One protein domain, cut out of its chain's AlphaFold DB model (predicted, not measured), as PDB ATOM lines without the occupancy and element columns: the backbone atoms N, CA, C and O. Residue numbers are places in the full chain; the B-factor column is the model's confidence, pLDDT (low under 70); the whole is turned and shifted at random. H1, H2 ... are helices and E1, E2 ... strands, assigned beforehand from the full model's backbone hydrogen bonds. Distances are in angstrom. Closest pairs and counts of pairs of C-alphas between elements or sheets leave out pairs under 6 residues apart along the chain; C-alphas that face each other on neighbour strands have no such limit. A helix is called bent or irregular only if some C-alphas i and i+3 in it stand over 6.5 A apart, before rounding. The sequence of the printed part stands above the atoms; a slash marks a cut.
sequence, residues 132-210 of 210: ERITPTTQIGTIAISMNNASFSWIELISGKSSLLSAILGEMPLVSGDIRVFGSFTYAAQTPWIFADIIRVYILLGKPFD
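AT A GLANCE: This is residues 132 to 210 of the 210 residues of the protein "Hypothetical protein" of Rotaria sp. Silwood1 (UniProt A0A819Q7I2). This loose model has little regular structure: E1 and E2 make a sharply bent two-stranded ribbon with H1 on the inside of its bend, and a long link leads away to small H2. The printed part has 79 residues, 31 in named elements, ordered E1, H1, E2, H2; the class is mixed and the sheet antiparallel. The radius of gyration of the C-alphas is 15.8 A, and the outline is flat, 44 by 35 by 19 A.

IN THESE COORDINATES: Find C-alpha 145 at (-50.785, -25.076, 114.551); there E1, residues 145 to 152, begins, 15.8 A long. E2, residues 174 to 181, spans 14.1 A. H1, residues 160 to 168, spans 12.3 A. H2, residues 199 to 204, spans 8.6 A, ending at C-alpha 204 (-72.660, -13.212, 103.886).

HOW THE PARTS SIT: E1 and E2 are antiparallel at 165 degrees; look for N 146 and O 180, 2.9 A apart. E1 bends by 92 degrees at residue 149, E2 by 95 degrees at residue 177. The closest C-alphas of E1 and H1 are Phe 152 and Ala 167, 7.2 A. H1 and H2 are apart. In both helices every O i to N i+4 pair is within hydrogen-bond range.

THE WHOLE: The C-alphas farthest apart, Ser 176 and Asp 210, lie 45.0 A apart. The printed part has no cut; the link from E2 to H2 is long. pLDDT is under 70 at residues 132 to 141, 157 to 158 and 210.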
ATOM      1  N   GLU A 132     -58.283 -16.048 126.778       60.34
ATOM      2  CA  GLU A 132     -57.784 -16.084 125.401       60.34
ATOM      3  C   GLU A 132     -56.248 -16.107 125.425       60.34
ATOM      4  O   GLU A 132     -55.572 -15.089 125.293       60.34
ATOM      5  N   ARG A 133     -55.666 -17.281 125.679       57.69
ATOM      6  CA  ARG A 133     -54.210 -17.473 125.670       57.69
ATOM      7  C   ARG A 133     -53.682 -17.898 124.304       57.69
ATOM      8  O   ARG A 133     -52.476 -18.063 124.150       57.69
ATOM      9  N   ILE A 134     -54.563 -18.042 123.311       60.88
ATOM     10  CA  ILE A 134     -54.163 -18.210 121.915       60.88
ATOM     11  C   ILE A 134     -53.642 -16.857 121.447       60.88
ATOM     12  O   ILE A 134     -54.409 -15.990 121.044       60.88
ATOM     13  N   THR A 135     -52.333 -16.646 121.528       58.19
ATOM     14  CA  THR A 135     -51.701 -15.471 120.927       58.19
ATOM     15  C   THR A 135     -51.692 -15.657 119.409       58.19
ATOM     16  O   THR A 135     -50.957 -16.537 118.939       58.19
ATOM     17  N   PRO A 136     -52.457 -14.870 118.622       57.28
ATOM     18  CA  PRO A 136     -52.340 -14.906 117.173       57.28
ATOM     19  C   PRO A 136     -50.948 -14.388 116.822       57.28
ATOM     20  O   PRO A 136     -50.662 -13.195 116.900       57.28
ATOM     21  N   THR A 137     -50.037 -15.301 116.501       57.34
ATOM     22  CA  THR A 137     -48.691 -14.912 116.096       57.34
ATOM     23  C   THR A 137     -48.722 -14.648 114.597       57.34
ATOM     24  O   THR A 137     -49.088 -15.510 113.804       57.34
ATOM     25  N   THR A 138     -48.350 -13.434 114.200       57.06
ATOM     26  CA  THR A 138     -48.418 -12.921 112.819       57.06
ATOM     27  C   THR A 138     -47.341 -13.483 111.887       57.06
ATOM     28  O   THR A 138     -47.292 -13.124 110.714       57.06
ATOM     29  N   GLN A 139     -46.458 -14.353 112.383       57.47
ATOM     30  CA  GLN A 139     -45.396 -14.947 111.578       57.47
ATOM     31  C   GLN A 139     -45.916 -16.200 110.876       57.47
ATOM     32  O   GLN A 139     -46.099 -17.244 111.495       57.47
ATOM     33  N   ILE A 140     -46.144 -16.084 109.569       57.38
ATOM     34  CA  ILE A 140     -46.474 -17.202 108.687       57.38
ATOM     35  C   ILE A 140     -45.214 -18.073 108.559       57.38
ATOM     36  O   ILE A 140     -44.370 -17.857 107.693       57.38
ATOM     37  N   GLY A 141     -45.045 -19.010 109.488       61.84
ATOM     38  CA  GLY A 141     -44.089 -20.106 109.370       61.84
ATOM     39  C   GLY A 141     -44.691 -21.288 108.603       61.84
ATOM     40  O   GLY A 141     -45.863 -21.290 108.239       61.84
ATOM     41  N   THR A 142     -43.903 -22.345 108.405       70.50
ATOM     42  CA  THR A 142     -44.332 -23.601 107.755       70.50
ATOM     43  C   THR A 142     -45.374 -24.388 108.571       70.50
ATOM     44  O   THR A 142     -45.940 -25.359 108.078       70.50
ATOM     45  N   ILE A 143     -45.624 -23.998 109.826       75.69
ATOM     46  CA  ILE A 143     -46.483 -24.704 110.784       75.69
ATOM     47  C   ILE A 143     -47.701 -23.828 111.097       75.69
ATOM     48  O   ILE A 143     -47.552 -22.741 111.647       75.69
ATOM     49  N   ALA A 144     -48.905 -24.317 110.784       79.44
ATOM     50  CA  ALA A 144     -50.157 -23.594 111.031       79.44
ATOM     51  C   ALA A 144     -50.637 -23.685 112.495       79.44
ATOM     52  O   ALA A 144     -51.220 -22.739 113.023       79.44
ATOM     53  N   ILE A 145     -50.389 -24.818 113.160       84.88
ATOM     54  CA  ILE A 145     -50.785 -25.076 114.551       84.88
ATOM     55  C   ILE A 145     -49.625 -25.779 115.260       84.88
ATOM     56  O   ILE A 145     -49.135 -26.801 114.781       84.88
ATOM     57  N   SER A 146     -49.193 -25.250 116.403       85.94
ATOM     58  CA  SER A 146     -48.171 -25.854 117.264       85.94
ATOM     59  C   SER A 146     -48.754 -26.091 118.655       85.94
ATOM     60  O   SER A 146     -49.269 -25.165 119.277       85.94
ATOM     61  N   MET A 147     -48.693 -27.336 119.135       86.62
ATOM     62  CA  MET A 147     -49.132 -27.736 120.473       86.62
ATOM     63  C   MET A 147     -47.980 -28.442 121.186       86.62
ATOM     64  O   MET A 147     -47.555 -29.515 120.758       86.62
ATOM     65  N   ASN A 148     -47.493 -27.866 122.283       87.19
ATOM     66  CA  ASN A 148     -46.376 -28.406 123.055       87.19
ATOM     67  C   ASN A 148     -46.868 -28.872 124.428       87.19
ATOM     68  O   ASN A 148     -47.176 -28.049 125.291       87.19
ATOM     69  N   ASN A 149     -46.935 -30.197 124.617       87.69
ATOM     70  CA  ASN A 149     -47.368 -30.863 125.856       87.69
ATOM     71  C   ASN A 149     -48.656 -30.260 126.464       87.69
ATOM     72  O   ASN A 149     -48.751 -30.034 127.674       87.69
ATOM     73  N   ALA A 150     -49.620 -29.933 125.597       85.38
ATOM     74  CA  ALA A 150     -50.846 -29.242 125.965       85.38
ATOM     75  C   ALA A 150     -51.869 -30.213 126.570       85.38
ATOM     76  O   ALA A 150     -52.218 -31.221 125.957       85.38
ATOM     77  N   SER A 151     -52.360 -29.903 127.768       86.88
ATOM     78  CA  SER A 151     -53.429 -30.638 128.447       86.88
ATOM     79  C   SER A 151     -54.624 -29.720 128.655       86.88
ATOM     80  O   SER A 151     -54.474 -28.603 129.147       86.88
ATOM     81  N   PHE A 152     -55.812 -30.204 128.302       85.81
ATOM     82  CA  PHE A 152     -57.075 -29.473 128.395       85.81
ATOM     83  C   PHE A 152     -58.089 -30.304 129.175       85.81
ATOM     84  O   PHE A 152     -58.059 -31.534 129.110       85.81
ATOM     85  N   SER A 153     -59.015 -29.653 129.876       83.19
ATOM     86  CA  SER A 153     -60.068 -30.361 130.613       83.19
ATOM     87  C   SER A 153     -61.396 -29.616 130.570       83.19
ATOM     88  O   SER A 153     -61.466 -28.458 130.975       83.19
ATOM     89  N   TRP A 154     -62.457 -30.312 130.165       79.88
ATOM     90  CA  TRP A 154     -63.837 -29.936 130.478       79.88
ATOM     91  C   TRP A 154     -64.375 -30.827 131.592       79.88
ATOM     92  O   TRP A 154     -63.897 -31.943 131.786       79.88
ATOM     93  N   ILE A 155     -65.401 -30.344 132.290       71.81
ATOM     94  CA  ILE A 155     -66.130 -31.126 133.299       71.81
ATOM     95  C   ILE A 155     -66.845 -32.323 132.639       71.81
ATOM     96  O   ILE A 155     -66.950 -33.384 133.247       71.81
ATOM     97  N   GLU A 156     -67.259 -32.185 131.376       71.69
ATOM     98  CA  GLU A 156     -67.813 -33.268 130.561       71.69
ATOM     99  C   GLU A 156     -66.890 -33.560 129.373       71.69
ATOM    100  O   GLU A 156     -66.642 -32.700 128.525       71.69
ATOM    101  N   LEU A 157     -66.366 -34.787 129.305       61.03
ATOM    102  CA  LEU A 157     -65.606 -35.235 128.143       61.03
ATOM    103  C   LEU A 157     -66.567 -35.635 127.019       61.03
ATOM    104  O   LEU A 157     -67.301 -36.615 127.118       61.03
ATOM    105  N   ILE A 158     -66.500 -34.895 125.918       64.75
ATOM    106  CA  ILE A 158     -67.061 -35.299 124.627       64.75
ATOM    107  C   ILE A 158     -66.001 -36.159 123.909       64.75
ATOM    108  O   ILE A 158     -64.880 -36.334 124.392       64.75
ATOM    109  N   SER A 159     -66.337 -36.738 122.754       79.25
ATOM    110  CA  SER A 159     -65.368 -37.449 121.917       79.25
ATOM    111  C   SER A 159     -64.082 -36.627 121.721       79.25
ATOM    112  O   SER A 159     -64.137 -35.431 121.420       79.25
ATOM    113  N   GLY A 160     -62.919 -37.279 121.843       79.69
ATOM    114  CA  GLY A 160     -61.619 -36.597 121.822       79.69
ATOM    115  C   GLY A 160     -61.342 -35.779 120.553       79.69
ATOM    116  O   GLY A 160     -60.560 -34.837 120.599       79.69
ATOM    117  N   LYS A 161     -62.019 -36.077 119.432       87.56
ATOM    118  CA  LYS A 161     -61.916 -35.312 118.177       87.56
ATOM    119  C   LYS A 161     -62.615 -33.954 118.273       87.56
ATOM    120  O   LYS A 161     -62.033 -32.941 117.900       87.56
ATOM    121  N   SER A 162     -63.845 -33.932 118.787       86.00
ATOM    122  CA  SER A 162     -64.605 -32.691 118.977       86.00
ATOM    123  C   SER A 162     -63.954 -31.819 120.045       86.00
ATOM    124  O   SER A 162     -63.797 -30.622 119.838       86.00
ATOM    125  N   SER A 163     -63.488 -32.430 121.141       86.56
ATOM    126  CA  SER A 163     -62.717 -31.724 122.167       86.56
ATOM    127  C   SER A 163     -61.422 -31.133 121.603       86.56
ATOM    128  O   SER A 163     -61.093 -29.992 121.907       86.56
ATOM    129  N   LEU A 164     -60.717 -31.839 120.713       85.81
ATOM    130  CA  LEU A 164     -59.530 -31.291 120.051       85.81
ATOM    131  C   LEU A 164     -59.858 -30.058 119.190       85.81
ATOM    132  O   LEU A 164     -59.111 -29.083 119.232       85.81
ATOM    133  N   LEU A 165     -60.982 -30.054 118.464       87.31
ATOM    134  CA  LEU A 165     -61.428 -28.868 117.719       87.31
ATOM    135  C   LEU A 165     -61.770 -27.703 118.655       87.31
ATOM    136  O   LEU A 165     -61.302 -26.591 118.431       87.31
ATOM    137  N   SER A 166     -62.512 -27.950 119.735       85.19
ATOM    138  CA  SER A 166     -62.795 -26.927 120.752       85.19
ATOM    139  C   SER A 166     -61.520 -26.381 121.404       85.19
ATOM    140  O   SER A 166     -61.471 -25.205 121.756       85.19
ATOM    141  N   ALA A 167     -60.480 -27.207 121.555       85.19
ATOM    142  CA  ALA A 167     -59.200 -26.782 122.113       85.19
ATOM    143  C   ALA A 167     -58.439 -25.868 121.141       85.19
ATOM    144  O   ALA A 167     -57.881 -24.861 121.566       85.19
ATOM    145  N   ILE A 168     -58.480 -26.166 119.836       85.19
ATOM    146  CA  ILE A 168     -57.920 -25.298 118.785       85.19
ATOM    147  C   ILE A 168     -58.661 -23.954 118.719       85.19
ATOM    148  O   ILE A 168     -58.022 -22.926 118.516       85.19
ATOM    149  N   LEU A 169     -59.985 -23.953 118.914       84.06
ATOM    150  CA  LEU A 169     -60.811 -22.737 118.928       84.06
ATOM    151  C   LEU A 169     -60.610 -21.867 120.179       84.06
ATOM    152  O   LEU A 169     -61.065 -20.729 120.193       84.06
ATOM    153  N   GLY A 170     -59.946 -22.381 121.219       81.69
ATOM    154  CA  GLY A 170     -59.751 -21.666 122.485       81.69
ATOM    155  C   GLY A 170     -60.943 -21.726 123.433       81.69
ATOM    156  O   GLY A 170     -60.937 -21.055 124.458       81.69
ATOM    157  N   GLU A 171     -61.939 -22.554 123.123       83.19
ATOM    158  CA  GLU A 171     -63.109 -22.758 123.978       83.19
ATOM    159  C   GLU A 171     -62.754 -23.620 125.199       83.19
ATOM    160  O   GLU A 171     -63.357 -23.473 126.255       83.19
ATOM    161  N   MET A 172     -61.759 -24.513 125.097       85.50
ATOM    162  CA  MET A 172     -61.337 -25.345 126.234       85.50
ATOM    163  C   MET A 172     -60.294 -24.640 127.105       85.50
ATOM    164  O   MET A 172     -59.282 -24.173 126.576       85.50
ATOM    165  N   PRO A 173     -60.439 -24.658 128.443       83.12
ATOM    166  CA  PRO A 173     -59.401 -24.141 129.320       83.12
ATOM    167  C   PRO A 173     -58.150 -25.031 129.262       83.12
ATOM    168  O   PRO A 173     -58.213 -26.258 129.395       83.12
ATOM    169  N   LEU A 174     -56.998 -24.390 129.069       82.94
ATOM    170  CA  LEU A 174     -55.681 -25.021 129.088       82.94
ATOM    171  C   LEU A 174     -55.227 -25.235 130.540       82.94
ATOM    172  O   LEU A 174     -55.131 -24.280 131.309       82.94
ATOM    173  N   VAL A 175     -54.910 -26.478 130.899       85.38
ATOM    174  CA  VAL A 175     -54.402 -26.863 132.228       85.38
ATOM    175  C   VAL A 175     -52.876 -26.765 132.277       85.38
ATOM    176  O   VAL A 175     -52.312 -26.251 133.241       85.38
ATOM    177  N   SER A 176     -52.190 -27.230 131.230       84.94
ATOM    178  CA  SER A 176     -50.726 -27.179 131.119       84.94
ATOM    179  C   SER A 176     -50.280 -27.184 129.658       84.94
ATOM    180  O   SER A 176     -51.025 -27.650 128.804       84.94
ATOM    181  N   GLY A 177     -49.059 -26.723 129.380       85.00
ATOM    182  CA  GLY A 177     -48.471 -26.690 128.032       85.00
ATOM    183  C   GLY A 177     -48.672 -25.362 127.300       85.00
ATOM    184  O   GLY A 177     -48.956 -24.343 127.929       85.00
ATOM    185  N   ASP A 178     -48.479 -25.374 125.981       82.88
ATOM    186  CA  ASP A 178     -48.581 -24.195 125.107       82.88
ATOM    187  C   ASP A 178     -49.279 -24.548 123.782       82.88
ATOM    188  O   ASP A 178     -49.028 -25.616 123.214       82.88
ATOM    189  N   ILE A 179     -50.142 -23.652 123.292       84.38
ATOM    190  CA  ILE A 179     -50.833 -23.772 122.002       84.38
ATOM    191  C   ILE A 179     -50.705 -22.465 121.218       84.38
ATOM    192  O   ILE A 179     -51.065 -21.392 121.697       84.38
ATOM    193  N   ARG A 180     -50.212 -22.564 119.982       82.56
ATOM    194  CA  ARG A 180     -50.073 -21.432 119.059       82.56
ATOM    195  C   ARG A 180     -50.779 -21.741 117.755       82.56
ATOM    196  O   ARG A 180     -50.523 -22.775 117.136       82.56
ATOM    197  N   VAL A 181     -51.645 -20.822 117.343       80.25
ATOM    198  CA  VAL A 181     -52.373 -20.876 116.073       80.25
ATOM    199  C   VAL A 181     -51.941 -19.680 115.232       80.25
ATOM    200  O   VAL A 181     -51.899 -18.549 115.723       80.25
ATOM    201  N   PHE A 182     -51.587 -19.942 113.977       80.19
ATOM    202  CA  PHE A 182     -51.104 -18.942 113.029       80.19
ATOM    203  C   PHE A 182     -52.141 -18.739 111.914       80.19
ATOM    204  O   PHE A 182     -52.591 -19.703 111.295       80.19
ATOM    205  N   GLY A 183     -52.495 -17.482 111.629       77.06
ATOM    206  CA  GLY A 183     -53.454 -17.119 110.576       77.06
ATOM    207  C   GLY A 183     -54.926 -17.130 111.012       77.06
ATOM    208  O   GLY A 183     -55.244 -17.127 112.199       77.06
ATOM    209  N   SER A 184     -55.833 -17.095 110.031       77.25
ATOM    210  CA  SER A 184     -57.288 -17.127 110.233       77.25
ATOM    211  C   SER A 184     -57.852 -18.522 109.979       77.25
ATOM    212  O   SER A 184     -57.511 -19.143 108.971       77.25
ATOM    213  N   PHE A 185     -58.772 -18.978 110.825       78.69
ATOM    214  CA  PHE A 185     -59.487 -20.242 110.650       78.69
ATOM    215  C   PHE A 185     -60.989 -20.009 110.465       78.69
ATOM    216  O   PHE A 185     -61.544 -19.004 110.909       78.69
ATOM    217  N   THR A 186     -61.654 -20.958 109.812       84.75
ATOM    218  CA  THR A 186     -63.115 -21.036 109.711       84.75
ATOM    219  C   THR A 186     -63.591 -22.302 110.414       84.75
ATOM    220  O   THR A 186     -62.933 -23.339 110.363       84.75
ATOM    221  N   TYR A 187     -64.730 -22.219 111.101       86.00
ATOM    222  CA  TYR A 187     -65.297 -23.331 111.858       86.00
ATOM    223  C   TYR A 187     -66.685 -23.687 111.335       86.00
ATOM    224  O   TYR A 187     -67.520 -22.809 111.124       86.00
ATOM    225  N   ALA A 188     -66.933 -24.983 111.161       88.75
ATOM    226  CA  ALA A 188     -68.247 -25.534 110.868       88.75
ATOM    227  C   ALA A 188     -68.641 -26.479 112.009       88.75
ATOM    228  O   ALA A 188     -68.002 -27.509 112.226       88.75
ATOM    229  N   ALA A 189     -69.682 -26.108 112.755       85.81
ATOM    230  CA  ALA A 189     -70.197 -26.915 113.851       85.81
ATOM    231  C   ALA A 189     -70.947 -28.156 113.338       85.81
ATOM    232  O   ALA A 189     -71.514 -28.150 112.248       85.81
ATOM    233  N   GLN A 190     -70.999 -29.206 114.162       84.88
ATOM    234  CA  GLN A 190     -71.751 -30.432 113.861       84.88
ATOM    235  C   GLN A 190     -73.253 -30.163 113.668       84.88
ATOM    236  O   GLN A 190     -73.889 -30.769 112.810       84.88
ATOM    237  N   THR A 191     -73.811 -29.250 114.463       83.94
ATOM    238  CA  THR A 191     -75.168 -28.728 114.301       83.94
ATOM    239  C   THR A 191     -75.085 -27.295 113.780       83.94
ATOM    240  O   THR A 191     -74.481 -26.456 114.456       83.94
ATOM    241  N   PRO A 192     -75.667 -26.983 112.608       84.31
ATOM    242  CA  PRO A 192     -75.599 -25.640 112.051       84.31
ATOM    243  C   PRO A 192     -76.382 -24.659 112.929       84.31
ATOM    244  O   PRO A 192     -77.535 -24.912 113.281       84.31
ATOM    245  N   TRP A 193     -75.767 -23.525 113.258       83.25
ATOM    246  CA  TRP A 193     -76.442 -22.440 113.966       83.25
ATOM    247  C   TRP A 193     -77.069 -21.488 112.955       83.25
ATOM    248  O   TRP A 193     -76.403 -20.588 112.462       83.25
ATOM    249  N   ILE A 194     -78.356 -21.668 112.660       85.19
ATOM    250  CA  ILE A 194     -79.069 -20.863 111.663       85.19
ATOM    251  C   ILE A 194     -79.770 -19.685 112.350       85.19
ATOM    252  O   ILE A 194     -80.533 -19.879 113.296       85.19
ATOM    253  N   PHE A 195     -79.517 -18.462 111.882       81.31
ATOM    254  CA  PHE A 195     -80.233 -17.267 112.338       81.31
ATOM    255  C   PHE A 195     -81.561 -17.112 111.590       81.31
ATOM    256  O   PHE A 195     -81.695 -17.550 110.447       81.31
ATOM    257  N   ALA A 196     -82.542 -16.469 112.224       82.00
ATOM    258  CA  ALA A 196     -83.828 -16.160 111.603       82.00
ATOM    259  C   ALA A 196     -83.693 -14.985 110.614       82.00
ATOM    260  O   ALA A 196     -84.135 -13.876 110.898       82.00
ATOM    261  N   ASP A 197     -83.049 -15.231 109.472       83.31
ATOM    262  CA  ASP A 197     -82.833 -14.256 108.397       83.31
ATOM    263  C   ASP A 197     -82.847 -14.947 107.015       83.31
ATOM    264  O   ASP A 197     -82.957 -16.172 106.899       83.31
ATOM    265  N   ILE A 198     -82.745 -14.166 105.942       89.00
ATOM    266  CA  ILE A 198     -82.652 -14.648 104.567       89.00
ATOM    267  C   ILE A 198     -81.329 -15.401 104.390       89.00
ATOM    268  O   ILE A 198     -80.268 -14.946 104.818       89.00
ATOM    269  N   ILE A 199     -81.376 -16.514 103.651       87.38
ATOM    270  CA  ILE A 199     -80.215 -17.367 103.335       87.38
ATOM    271  C   ILE A 199     -79.013 -16.543 102.836       87.38
ATOM    272  O   ILE A 199     -77.876 -16.819 103.199       87.38
ATOM    273  N   ARG A 200     -79.256 -15.493 102.042       85.56
ATOM    274  CA  ARG A 200     -78.213 -14.574 101.565       85.56
ATOM    275  C   ARG A 200     -77.459 -13.903 102.715       85.56
ATOM    276  O   ARG A 200     -76.235 -13.915 102.712       85.56
ATOM    277  N   VAL A 201     -78.170 -13.334 103.688       84.62
ATOM    278  CA  VAL A 201     -77.553 -12.678 104.852       84.62
ATOM    279  C   VAL A 201     -76.815 -13.708 105.705       84.62
ATOM    280  O   VAL A 201     -75.703 -13.451 106.159       84.62
ATOM    281  N   TYR A 202     -77.388 -14.905 105.833       83.75
ATOM    282  CA  TYR A 202     -76.771 -16.019 106.544       83.75
ATOM    283  C   TYR A 202     -75.448 -16.493 105.915       83.75
ATOM    284  O   TYR A 202     -74.534 -16.862 106.642       83.75
ATOM    285  N   ILE A 203     -75.316 -16.458 104.584       86.19
ATOM    286  CA  ILE A 203     -74.059 -16.788 103.885       86.19
ATOM    287  C   ILE A 203     -73.050 -15.638 103.988       86.19
ATOM    288  O   ILE A 203     -71.856 -15.873 104.161       86.19
ATOM    289  N   LEU A 204     -73.521 -14.394 103.875       86.06
ATOM    290  CA  LEU A 204     -72.660 -13.212 103.886       86.06
ATOM    291  C   LEU A 204     -72.096 -12.893 105.277       86.06
ATOM    292  O   LEU A 204     -71.005 -12.331 105.358       86.06
ATOM    293  N   LEU A 205     -72.816 -13.225 106.358       84.69
ATOM    294  CA  LEU A 205     -72.420 -12.976 107.755       84.69
ATOM    295  C   LEU A 205     -71.877 -11.550 107.975       84.69
ATOM    296  O   LEU A 205     -70.822 -11.348 108.574       84.69
ATOM    297  N   GLY A 206     -72.592 -10.551 107.450       82.44
ATOM    298  CA  GLY A 206     -72.235  -9.134 107.575       82.44
ATOM    299  C   GLY A 206     -71.240  -8.603 106.535       82.44
ATOM    300  O   GLY A 206     -70.902  -7.422 106.587       82.44
ATOM    301  N   LYS A 207     -70.786  -9.421 105.576       87.38
ATOM    302  CA  LYS A 207     -70.013  -8.951 104.413       87.38
ATOM    303  C   LYS A 207     -70.925  -8.358 103.323       87.38
ATOM    304  O   LYS A 207     -72.081  -8.774 103.214       87.38
ATOM    305  N   PRO A 208     -70.436  -7.392 102.522       87.31
ATOM    306  CA  PRO A 208     -71.190  -6.864 101.386       87.31
ATOM    307  C   PRO A 208     -71.454  -7.955 100.336       87.31
ATOM    308  O   PRO A 208     -70.691  -8.912 100.219       87.31
ATOM    309  N   PHE A 209     -72.564  -7.815  99.604       83.69
ATOM    310  CA  PHE A 209     -72.885  -8.670  98.463       83.69
ATOM    311  C   PHE A 209     -72.252  -8.065  97.206       83.69
ATOM    312  O   PHE A 209     -72.720  -7.018  96.757       83.69
ATOM    313  N   ASP A 210     -71.206  -8.714  96.696       69.69
ATOM    314  CA  ASP A 210     -70.583  -8.403  95.402       69.69
ATOM    315  C   ASP A 210     -71.327  -9.086  94.241       69.69
ATOM    316  O   ASP A 210     -71.771 -10.251  94.413       69.69
TER     317      ASP A 210